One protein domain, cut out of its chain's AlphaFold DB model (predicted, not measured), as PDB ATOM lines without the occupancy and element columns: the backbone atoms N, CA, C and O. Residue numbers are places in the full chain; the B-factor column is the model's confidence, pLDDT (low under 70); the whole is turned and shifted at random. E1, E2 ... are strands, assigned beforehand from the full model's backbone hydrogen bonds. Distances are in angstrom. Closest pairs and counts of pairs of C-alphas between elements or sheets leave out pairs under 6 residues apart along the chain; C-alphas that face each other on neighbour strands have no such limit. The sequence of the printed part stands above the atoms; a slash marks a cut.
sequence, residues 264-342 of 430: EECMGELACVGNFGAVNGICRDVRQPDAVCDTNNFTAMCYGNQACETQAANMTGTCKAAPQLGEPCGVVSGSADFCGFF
ATOM      1  N   GLU A 264      34.069 -27.709 -41.874       82.25
ATOM      2  CA  GLU A 264      35.492 -27.853 -41.545       82.25
ATOM      3  C   GLU A 264      35.902 -26.876 -40.428       82.25
ATOM      4  O   GLU A 264      36.672 -27.222 -39.529       82.25
ATOM      5  N   GLU A 265      35.283 -25.685 -40.373       88.69
ATOM      6  CA  GLU A 265      35.488 -24.749 -39.261       88.69
ATOM      7  C   GLU A 265      35.015 -25.309 -37.903       88.69
ATOM      8  O   GLU A 265      35.334 -24.718 -36.870       88.69
ATOM      9  N   CYS A 266      34.236 -26.396 -37.863       88.75
ATOM     10  CA  CYS A 266      33.605 -26.943 -36.660       88.75
ATOM     11  C   CYS A 266      34.271 -28.249 -36.186       88.75
ATOM     12  O   CYS A 266      34.383 -29.228 -36.924       88.75
ATOM     13  N   MET A 267      34.694 -28.282 -34.916       87.44
ATOM     14  CA  MET A 267      35.510 -29.363 -34.349       87.44
ATOM     15  C   MET A 267      34.794 -30.720 -34.364       87.44
ATOM     16  O   MET A 267      33.698 -30.852 -33.822       87.44
ATOM     17  N   GLY A 268      35.466 -31.748 -34.888       80.50
ATOM     18  CA  GLY A 268      34.966 -33.124 -34.877       80.50
ATOM     19  C   GLY A 268      33.617 -33.244 -35.587       80.50
ATOM     20  O   GLY A 268      33.421 -32.693 -36.664       80.50
ATOM     21  N   GLU A 269      32.669 -33.933 -34.962       78.19
ATOM     22  CA  GLU A 269      31.355 -34.296 -35.522       78.19
ATOM     23  C   GLU A 269      30.307 -33.162 -35.438       78.19
ATOM     24  O   GLU A 269      29.102 -33.405 -35.369       78.19
ATOM     25  N   LEU A 270      30.754 -31.904 -35.391       85.62
ATOM     26  CA  LEU A 270      29.887 -30.725 -35.368       85.62
ATOM     27  C   LEU A 270      29.679 -30.184 -36.791       85.62
ATOM     28  O   LEU A 270      30.660 -29.885 -37.466       85.62
ATOM     29  N   ALA A 271      28.433 -29.999 -37.231       86.12
ATOM     30  CA  ALA A 271      28.101 -29.383 -38.523       86.12
ATOM     31  C   ALA A 271      27.837 -27.872 -38.383       86.12
ATOM     32  O   ALA A 271      27.411 -27.399 -37.323       86.12
ATOM     33  N   CYS A 272      28.063 -27.098 -39.444       88.81
ATOM     34  CA  CYS A 272      27.935 -25.644 -39.483       88.81
ATOM     35  C   CYS A 272      26.526 -25.178 -39.883       88.81
ATOM     36  O   CYS A 272      26.285 -24.547 -40.913       88.81
ATOM     37  N   VAL A 273      25.567 -25.460 -39.011       90.19
ATOM     38  CA  VAL A 273      24.146 -25.304 -39.322       90.19
ATOM     39  C   VAL A 273      23.702 -23.841 -39.298       90.19
ATOM     40  O   VAL A 273      23.811 -23.146 -38.281       90.19
ATOM     41  N   GLY A 274      23.113 -23.397 -40.404       86.94
ATOM     42  CA  GLY A 274      22.489 -22.095 -40.601       86.94
ATOM     43  C   GLY A 274      23.198 -21.187 -41.611       86.94
ATOM     44  O   GLY A 274      22.810 -20.020 -41.711       86.94
ATOM     45  N   ASN A 275      24.228 -21.661 -42.332       84.56
ATOM     46  CA  ASN A 275      24.933 -20.819 -43.304       84.56
ATOM     47  C   ASN A 275      24.161 -20.668 -44.627       84.56
ATOM     48  O   ASN A 275      24.459 -21.310 -45.636       84.56
ATOM     49  N   PHE A 276      23.228 -19.719 -44.656       81.25
ATOM     50  CA  PHE A 276      22.515 -19.306 -45.871       81.25
ATOM     51  C   PHE A 276      23.200 -18.111 -46.569       81.25
ATOM     52  O   PHE A 276      22.547 -17.188 -47.062       81.25
ATOM     53  N   GLY A 277      24.539 -18.103 -46.577       77.19
ATOM     54  CA  GLY A 277      25.416 -17.199 -47.331       77.19
ATOM     55  C   GLY A 277      25.549 -15.787 -46.753       77.19
ATOM     56  O   GLY A 277      26.655 -15.313 -46.506       77.19
ATOM     57  N   ALA A 278      24.428 -15.101 -46.517       75.12
ATOM     58  CA  ALA A 278      24.398 -13.774 -45.888       75.12
ATOM     59  C   ALA A 278      24.358 -13.832 -44.346       75.12
ATOM     60  O   ALA A 278      24.452 -12.800 -43.680       75.12
ATOM     61  N   VAL A 279      24.200 -15.031 -43.784       82.44
ATOM     62  CA  VAL A 279      24.130 -15.315 -42.349       82.44
ATOM     63  C   VAL A 279      25.118 -16.438 -42.067       82.44
ATOM     64  O   VAL A 279      25.017 -17.490 -42.684       82.44
ATOM     65  N   ASN A 280      26.059 -16.217 -41.150       87.81
ATOM     66  CA  ASN A 280      26.969 -17.262 -40.682       87.81
ATOM     67  C   ASN A 280      26.185 -18.344 -39.913       87.81
ATOM     68  O   ASN A 280      25.309 -18.010 -39.110       87.81
ATOM     69  N   GLY A 281      26.551 -19.612 -40.099       91.00
ATOM     70  CA  GLY A 281      26.006 -20.737 -39.344       91.00
ATOM     71  C   GLY A 281      26.513 -20.802 -37.899       91.00
ATOM     72  O   GLY A 281      27.259 -19.940 -37.417       91.00
ATOM     73  N   ILE A 282      26.108 -21.856 -37.193       93.31
ATOM     74  CA  ILE A 282      26.535 -22.179 -35.829       93.31
ATOM     75  C   ILE A 282      26.976 -23.644 -35.789       93.31
ATOM     76  O   ILE A 282      26.221 -24.510 -36.220       93.31
ATOM     77  N   CYS A 283      28.143 -23.932 -35.209       92.56
ATOM     78  CA  CYS A 283      28.599 -25.306 -34.993       92.56
ATOM     79  C   CYS A 283      27.634 -26.048 -34.055       92.56
ATOM     80  O   CYS A 283      27.468 -25.653 -32.894       92.56
ATOM     81  N   ARG A 284      26.995 -27.118 -34.534       90.81
ATOM     82  CA  ARG A 284      25.997 -27.911 -33.800       90.81
ATOM     83  C   ARG A 284      26.306 -29.397 -33.859       90.81
ATOM     84  O   ARG A 284      26.792 -29.898 -34.862       90.81
ATOM     85  N   ASP A 285      25.951 -30.090 -32.785       88.06
ATOM     86  CA  ASP A 285      25.839 -31.544 -32.795       88.06
ATOM     87  C   ASP A 285      24.587 -31.932 -33.594       88.06
ATOM     88  O   ASP A 285      23.483 -31.494 -33.259       88.06
ATOM     89  N   VAL A 286      24.780 -32.713 -34.657       85.69
ATOM     90  CA  VAL A 286      23.716 -33.218 -35.544       85.69
ATOM     91  C   VAL A 286      23.596 -34.747 -35.489       85.69
ATOM     92  O   VAL A 286      23.032 -35.350 -36.393       85.69
ATOM     93  N   ARG A 287      24.120 -35.389 -34.431       81.38
ATOM     94  CA  ARG A 287      23.995 -36.843 -34.192       81.38
ATOM     95  C   ARG A 287      22.666 -37.246 -33.552       81.38
ATOM     96  O   ARG A 287      22.305 -38.420 -33.553       81.38
ATOM     97  N   GLN A 288      21.976 -36.302 -32.914       82.06
ATOM     98  CA  GLN A 288      20.772 -36.587 -32.131       82.06
ATOM     99  C   GLN A 288      19.502 -36.487 -32.994       82.06
ATOM    100  O   GLN A 288      19.371 -35.513 -33.738       82.06
ATOM    101  N   PRO A 289      18.529 -37.405 -32.828       83.69
ATOM    102  CA  PRO A 289      17.195 -37.254 -33.403       83.69
ATOM    103  C   PRO A 289      16.584 -35.885 -33.095       83.69
ATOM    104  O   PRO A 289      16.727 -35.362 -31.988       83.69
ATOM    105  N   ASP A 290      15.913 -35.303 -34.089       87.75
ATOM    106  CA  ASP A 290      15.343 -33.952 -34.069       87.75
ATOM    107  C   ASP A 290      16.357 -32.800 -33.866       87.75
ATOM    108  O   ASP A 290      15.950 -31.646 -33.690       87.75
ATOM    109  N   ALA A 291      17.673 -33.052 -33.948       89.25
ATOM    110  CA  ALA A 291      18.673 -31.982 -33.972       89.25
ATOM    111  C   ALA A 291      18.471 -31.051 -35.179       89.25
ATOM    112  O   ALA A 291      18.071 -31.476 -36.263       89.25
ATOM    113  N   VAL A 292      18.759 -29.759 -34.995       89.62
ATOM    114  CA  VAL A 292      18.644 -28.762 -36.069       89.62
ATOM    115  C   VAL A 292      19.818 -28.924 -37.027       89.62
ATOM    116  O   VAL A 292      20.966 -28.791 -36.603       89.62
ATOM    117  N   CYS A 293      19.508 -29.138 -38.302       87.56
ATOM    118  CA  CYS A 293      20.438 -29.314 -39.420       87.56
ATOM    119  C   CYS A 293      20.096 -28.338 -40.559       87.56
ATOM    120  O   CYS A 293      19.145 -27.562 -40.444       87.56
ATOM    121  N   ASP A 294      20.829 -28.378 -41.668       83.56
ATOM    122  CA  ASP A 294      20.365 -27.883 -42.969       83.56
ATOM    123  C   ASP A 294      20.918 -28.778 -44.098       83.56
ATOM    124  O   ASP A 294      21.444 -29.856 -43.825       83.56
ATOM    125  N   THR A 295      20.730 -28.386 -45.359       72.69
ATOM    126  CA  THR A 295      21.203 -29.136 -46.538       72.69
ATOM    127  C   THR A 295      22.184 -28.319 -47.385       72.69
ATOM    128  O   THR A 295      22.175 -28.435 -48.616       72.69
ATOM    129  N   ASN A 296      22.961 -27.412 -46.786       64.19
ATOM    130  CA  ASN A 296      23.775 -26.484 -47.559       64.19
ATOM    131  C   ASN A 296      25.121 -27.082 -48.004       64.19
ATOM    132  O   ASN A 296      26.085 -27.213 -47.260       64.19
ATOM    133  N   ASN A 297      25.188 -27.286 -49.320       47.19
ATOM    134  CA  ASN A 297      26.377 -27.398 -50.169       47.19
ATOM    135  C   ASN A 297      27.035 -28.783 -50.325       47.19
ATOM    136  O   ASN A 297      27.404 -29.085 -51.456       47.19
ATOM    137  N   PHE A 298      27.114 -29.644 -49.301       46.56
ATOM    138  CA  PHE A 298      27.523 -31.058 -49.492       46.56
ATOM    139  C   PHE A 298      26.864 -32.062 -48.529       46.56
ATOM    140  O   PHE A 298      26.513 -33.169 -48.937       46.56
ATOM    141  N   THR A 299      26.645 -31.682 -47.275       52.59
ATOM    142  CA  THR A 299      26.222 -32.560 -46.172       52.59
ATOM    143  C   THR A 299      24.711 -32.497 -45.915       52.59
ATOM    144  O   THR A 299      24.242 -31.972 -44.915       52.59
ATOM    145  N   ALA A 300      23.905 -33.109 -46.791       55.75
ATOM    146  CA  ALA A 300      22.461 -33.313 -46.544       55.75
ATOM    147  C   ALA A 300      22.145 -34.403 -45.484       55.75
ATOM    148  O   ALA A 300      20.991 -34.801 -45.294       55.75
ATOM    149  N   MET A 301      23.184 -34.915 -44.826       63.41
ATOM    150  CA  MET A 301      23.167 -36.041 -43.901       63.41
ATOM    151  C   MET A 301      23.347 -35.542 -42.475       63.41
ATOM    152  O   MET A 301      24.185 -34.685 -42.204       63.41
ATOM    153  N   CYS A 302      22.587 -36.129 -41.560       78.19
ATOM    154  CA  CYS A 302      22.861 -36.033 -40.139       78.19
ATOM    155  C   CYS A 302      23.618 -37.293 -39.714       78.19
ATOM    156  O   CYS A 302      23.319 -38.398 -40.168       78.19
ATOM    157  N   TYR A 303      24.586 -37.143 -38.818       76.38
ATOM    158  CA  TYR A 303      25.273 -38.295 -38.242       76.38
ATOM    159  C   TYR A 303      24.274 -39.194 -37.471       76.38
ATOM    160  O   TYR A 303      23.243 -38.727 -36.990       76.38
ATOM    161  N   GLY A 304      24.577 -40.483 -37.315       73.31
ATOM    162  CA  GLY A 304      23.762 -41.432 -36.546       73.31
ATOM    163  C   GLY A 304      22.551 -41.994 -37.295       73.31
ATOM    164  O   GLY A 304      21.447 -41.944 -36.762       73.31
ATOM    165  N   ASN A 305      22.737 -42.513 -38.514       74.12
ATOM    166  CA  ASN A 305      21.668 -43.050 -39.372       74.12
ATOM    167  C   ASN A 305      20.510 -42.076 -39.651       74.12
ATOM    168  O   ASN A 305      19.338 -42.432 -39.512       74.12
ATOM    169  N   GLN A 306      20.832 -40.825 -40.013       80.81
ATOM    170  CA  GLN A 306      19.850 -39.747 -40.146       80.81
ATOM    171  C   GLN A 306      20.014 -38.887 -41.419       80.81
ATOM    172  O   GLN A 306      21.104 -38.659 -41.934       80.81
ATOM    173  N   ALA A 307      18.901 -38.356 -41.918       79.88
ATOM    174  CA  ALA A 307      18.822 -37.392 -43.014       79.88
ATOM    175  C   ALA A 307      18.343 -36.030 -42.491       79.88
ATOM    176  O   ALA A 307      17.552 -35.977 -41.543       79.88
ATOM    177  N   CYS A 308      18.761 -34.929 -43.124       82.62
ATOM    178  CA  CYS A 308      18.198 -33.620 -42.801       82.62
ATOM    179  C   CYS A 308      16.866 -33.389 -43.536       82.62
ATOM    180  O   CYS A 308      16.840 -33.088 -44.730       82.62
ATOM    181  N   GLU A 309      15.742 -33.502 -42.820       83.62
ATOM    182  CA  GLU A 309      14.415 -33.207 -43.371       83.62
ATOM    183  C   GLU A 309      14.198 -31.684 -43.431       83.62
ATOM    184  O   GLU A 309      13.972 -31.029 -42.410       83.62
ATOM    185  N   THR A 310      14.255 -31.111 -44.637       78.81
ATOM    186  CA  THR A 310      14.039 -29.676 -44.904       78.81
ATOM    187  C   THR A 310      12.788 -29.432 -45.745       78.81
ATOM    188  O   THR A 310      12.592 -30.082 -46.771       78.81
ATOM    189  N   GLN A 311      11.999 -28.412 -45.396       76.50
ATOM    190  CA  GLN A 311      10.794 -28.031 -46.153       76.50
ATOM    191  C   GLN A 311      11.094 -27.357 -47.508       76.50
ATOM    192  O   GLN A 311      10.222 -27.318 -48.375       76.50
ATOM    193  N   ALA A 312      12.304 -26.821 -47.690       73.56
ATOM    194  CA  ALA A 312      12.824 -26.285 -48.946       73.56
ATOM    195  C   ALA A 312      14.358 -26.173 -48.882       73.56
ATOM    196  O   ALA A 312      14.934 -26.147 -47.793       73.56
ATOM    197  N   ALA A 313      15.008 -26.035 -50.039       72.62
ATOM    198  CA  ALA A 313      16.426 -25.684 -50.133       72.62
ATOM    199  C   ALA A 313      16.749 -24.349 -49.426       72.62
ATOM    200  O   ALA A 313      15.960 -23.403 -49.489       72.62
ATOM    201  N   ASN A 314      17.949 -24.233 -48.844       75.75
ATOM    202  CA  ASN A 314      18.407 -23.070 -48.063       75.75
ATOM    203  C   ASN A 314      17.527 -22.750 -46.836       75.75
ATOM    204  O   ASN A 314      17.274 -21.585 -46.521       75.75
ATOM    205  N   MET A 315      17.057 -23.785 -46.137       79.94
ATOM    206  CA  MET A 315      16.387 -23.670 -44.840       79.94
ATOM    207  C   MET A 315      16.959 -24.684 -43.848       79.94
ATOM    208  O   MET A 315      17.401 -25.760 -44.242       79.94
ATOM    209  N   THR A 316      16.898 -24.367 -42.552       86.56
ATOM    210  CA  THR A 316      17.173 -25.357 -41.504       86.56
ATOM    211  C   THR A 316      16.077 -26.414 -41.452       86.56
ATOM    212  O   THR A 316      14.890 -26.072 -41.474       86.56
ATOM    213  N   GLY A 317      16.483 -27.669 -41.322       87.75
ATOM    214  CA  GLY A 317      15.623 -28.827 -41.121       87.75
ATOM    215  C   GLY A 317      15.783 -29.443 -39.734       87.75
ATOM    216  O   GLY A 317      16.364 -28.843 -38.823       87.75
ATOM    217  N   THR A 318      15.294 -30.672 -39.598       89.38
ATOM    218  CA  THR A 318      15.541 -31.528 -38.427       89.38
ATOM    219  C   THR A 318      16.081 -32.885 -38.850       89.38
ATOM    220  O   THR A 318      15.592 -33.455 -39.825       89.38
ATOM    221  N   CYS A 319      17.033 -33.422 -38.091       87.44
ATOM    222  CA  CYS A 319      17.549 -34.770 -38.289       87.44
ATOM    223  C   CYS A 319      16.454 -35.812 -38.022       87.44
ATOM    224  O   CYS A 319      15.900 -35.885 -36.921       87.44
ATOM    225  N   LYS A 320      16.130 -36.614 -39.039       86.75
ATOM    226  CA  LYS A 320      15.201 -37.755 -38.977       86.75
ATOM    227  C   LYS A 320      15.948 -39.029 -39.317       86.75
ATOM    228  O   LYS A 320      16.914 -38.957 -40.063       86.75
ATOM    229  N   ALA A 321      15.491 -40.182 -38.828       84.19
ATOM    230  CA  ALA A 321      16.048 -41.469 -39.249       84.19
ATOM    231  C   ALA A 321      16.063 -41.570 -40.787       84.19
ATOM    232  O   ALA A 321      15.075 -41.224 -41.440       84.19
ATOM    233  N   ALA A 322      17.186 -42.003 -41.358       79.81
ATOM    234  CA  ALA A 322      17.287 -42.235 -42.790       79.81
ATOM    235  C   ALA A 322      16.380 -43.422 -43.179       79.81
ATOM    236  O   ALA A 322      16.330 -44.401 -42.425       79.81
ATOM    237  N   PRO A 323      15.674 -43.371 -44.323       82.50
ATOM    238  CA  PRO A 323      14.836 -44.478 -44.775       82.50
ATOM    239  C   PRO A 323      15.626 -45.777 -44.940       82.50
ATOM    240  O   PRO A 323      16.726 -45.782 -45.492       82.50
ATOM    241  N   GLN A 324      15.053 -46.878 -44.470       84.00
ATOM    242  CA  GLN A 324      15.661 -48.204 -44.511       84.00
ATOM    243  C   GLN A 324      15.224 -49.005 -45.748       84.00
ATOM    244  O   GLN A 324      14.336 -48.611 -46.507       84.00
ATOM    245  N   LEU A 325      15.854 -50.163 -45.964       84.19
ATOM    246  CA  LEU A 325      15.529 -51.064 -47.072       84.19
ATOM    247  C   LEU A 325      14.041 -51.471 -47.043       84.19
ATOM    248  O   LEU A 325      13.563 -52.064 -46.079       84.19
ATOM    249  N   GLY A 326      13.316 -51.163 -48.121       85.00
ATOM    250  CA  GLY A 326      11.880 -51.408 -48.268       85.00
ATOM    251  C   GLY A 326      10.962 -50.290 -47.753       85.00
ATOM    252  O   GLY A 326       9.754 -50.367 -47.982       85.00
ATOM    253  N   GLU A 327      11.492 -49.253 -47.099       88.81
ATOM    254  CA  GLU A 327      10.710 -48.088 -46.661       88.81
ATOM    255  C   GLU A 327      10.474 -47.080 -47.806       88.81
ATOM    256  O   GLU A 327      11.164 -47.133 -48.829       88.81
ATOM    257  N   PRO A 328       9.500 -46.156 -47.684       88.19
ATOM    258  CA  PRO A 328       9.321 -45.074 -48.648       88.19
ATOM    259  C   PRO A 328      10.542 -44.156 -48.728       88.19
ATOM    260  O   PRO A 328      11.149 -43.842 -47.705       88.19
ATOM    261  N   CYS A 329      10.859 -43.666 -49.927       85.38
ATOM    262  CA  CYS A 329      11.946 -42.702 -50.098       85.38
ATOM    263  C   CYS A 329      11.678 -41.411 -49.313       85.38
ATOM    264  O   CYS A 329      10.577 -40.855 -49.350       85.38
ATOM    265  N   GLY A 330      12.700 -40.933 -48.607       78.81
ATOM    266  CA  GLY A 330      12.681 -39.656 -47.902       78.81
ATOM    267  C   GLY A 330      12.923 -38.499 -48.867       78.81
ATOM    268  O   GLY A 330      13.452 -38.700 -49.958       78.81
ATOM    269  N   VAL A 331      12.567 -37.278 -48.466       72.69
ATOM    270  CA  VAL A 331      12.728 -36.084 -49.308       72.69
ATOM    271  C   VAL A 331      13.806 -35.170 -48.734       72.69
ATOM    272  O   VAL A 331      13.640 -34.588 -47.663       72.69
ATOM    273  N   VAL A 332      14.889 -34.995 -49.484       68.62
ATOM    274  CA  VAL A 332      15.975 -34.050 -49.195       68.62
ATOM    275  C   VAL A 332      15.790 -32.780 -50.030       68.62
ATOM    276  O   VAL A 332      15.429 -32.830 -51.209       68.62
ATOM    277  N   SER A 333      16.026 -31.610 -49.421       62.12
ATOM    278  CA  SER A 333      15.954 -30.288 -50.078       62.12
ATOM    279  C   SER A 333      14.600 -29.968 -50.754       62.12
ATOM    280  O   SER A 333      14.493 -29.082 -51.601       62.12
ATOM    281  N   GLY A 334      13.536 -30.687 -50.374       58.53
ATOM    282  CA  GLY A 334      12.176 -30.529 -50.901       58.53
ATOM    283  C   GLY A 334      11.909 -31.142 -52.286       58.53
ATOM    284  O   GLY A 334      10.812 -30.944 -52.807       58.53
ATOM    285  N   SER A 335      12.863 -31.855 -52.903       57.31
ATOM    286  CA  SER A 335      12.660 -32.444 -54.244       57.31
ATOM    287  C   SER A 335      13.556 -33.626 -54.638       57.31
ATOM    288  O   SER A 335      13.303 -34.220 -55.686       57.31
ATOM    289  N   ALA A 336      14.584 -33.972 -53.858       67.94
ATOM    290  CA  ALA A 336      15.431 -35.131 -54.132       67.94
ATOM    291  C   ALA A 336      14.983 -36.328 -53.284       67.94
ATOM    292  O   ALA A 336      15.014 -36.252 -52.054       67.94
ATOM    293  N   ASP A 337      14.598 -37.425 -53.936       75.75
ATOM    294  CA  ASP A 337      14.337 -38.695 -53.257       75.75
ATOM    295  C   ASP A 337      15.647 -39.268 -52.681       75.75
ATOM    296  O   ASP A 337      16.677 -39.305 -53.360       75.75
ATOM    297  N   PHE A 338      15.612 -39.720 -51.427       76.00
ATOM    298  CA  PHE A 338      16.782 -40.136 -50.651       76.00
ATOM    299  C   PHE A 338      16.516 -41.411 -49.841       76.00
ATOM    300  O   PHE A 338      15.422 -41.601 -49.310       76.00
ATOM    301  N   CYS A 339      17.542 -42.256 -49.712       78.38
ATOM    302  CA  CYS A 339      17.475 -43.568 -49.056       78.38
ATOM    303  C   CYS A 339      18.720 -43.892 -48.205       78.38
ATOM    304  O   CYS A 339      19.028 -45.052 -47.967       78.38
ATOM    305  N   GLY A 340      19.489 -42.884 -47.791       74.56
ATOM    306  CA  GLY A 340      20.848 -43.093 -47.285       74.56
ATOM    307  C   GLY A 340      21.887 -43.070 -48.409       74.56
ATOM    308  O   GLY A 340      21.597 -42.695 -49.546       74.56
ATOM    309  N   PHE A 341      23.124 -43.442 -48.080       72.94
ATOM    310  CA  PHE A 341      24.258 -43.395 -49.011       72.94
ATOM    311  C   PHE A 341      24.299 -44.554 -50.013       72.94
ATOM    312  O   PHE A 341      24.604 -44.309 -51.175       72.94
ATOM    313  N   PHE A 342      24.018 -45.795 -49.592       72.69
ATOM    314  CA  PHE A 342      24.214 -46.990 -50.424       72.69
ATOM    315  C   PHE A 342      22.931 -47.545 -51.070       72.69
ATOM    316  O   PHE A 342      23.035 -48.430 -51.920       72.69
TER     317      PHE A 342
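This is residues 264 to 342 of the 430 residues of the protein "Dickkopf_N domain-containing protein" of Kofleriaceae bacterium (UniProt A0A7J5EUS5). With little regular structure, three small antiparallel hairpins, E1-E2, E3-E4 and E5-E6, follow one another along an elongated body, E3-E4 in the middle, with loops between. The 79 printed residues have six named strands, E1 to E6 in chain order, and no named helix; the class is all strand, with only 24 residues in named elements. The whole is compact, radius of gyration of the C-alphas 12.0 A, spanning 38 by 24 by 20 A.

E1 is residues 270 to 273, from C-alpha 270 at (29.887, -30.725, -35.368); E2 is 281 to 285, 12.6 A long. E3 is 306 to 309; E4 is 317 to 321, 12.8 A. E5 is 330 to 332; E6 is 336 to 338, ending at (16.782, -40.136, -50.651).

In hairpin E1-E2, N 271 and O 284 are 2.9 A apart; in E3-E4, N 307 and O 320, 2.8 A; in E5-E6, N 338 and O 330, 2.8 A. E1 and E2 are apart from E3 to E6. The closest C-alphas of E3 and E5, Glu 309 and Val 332, are 6.1 A apart.

The printed part has no cut. The E2 to E3 link, 20 residues, is long. Residues 296 to 301 and 332 to 336 have pLDDT under 70.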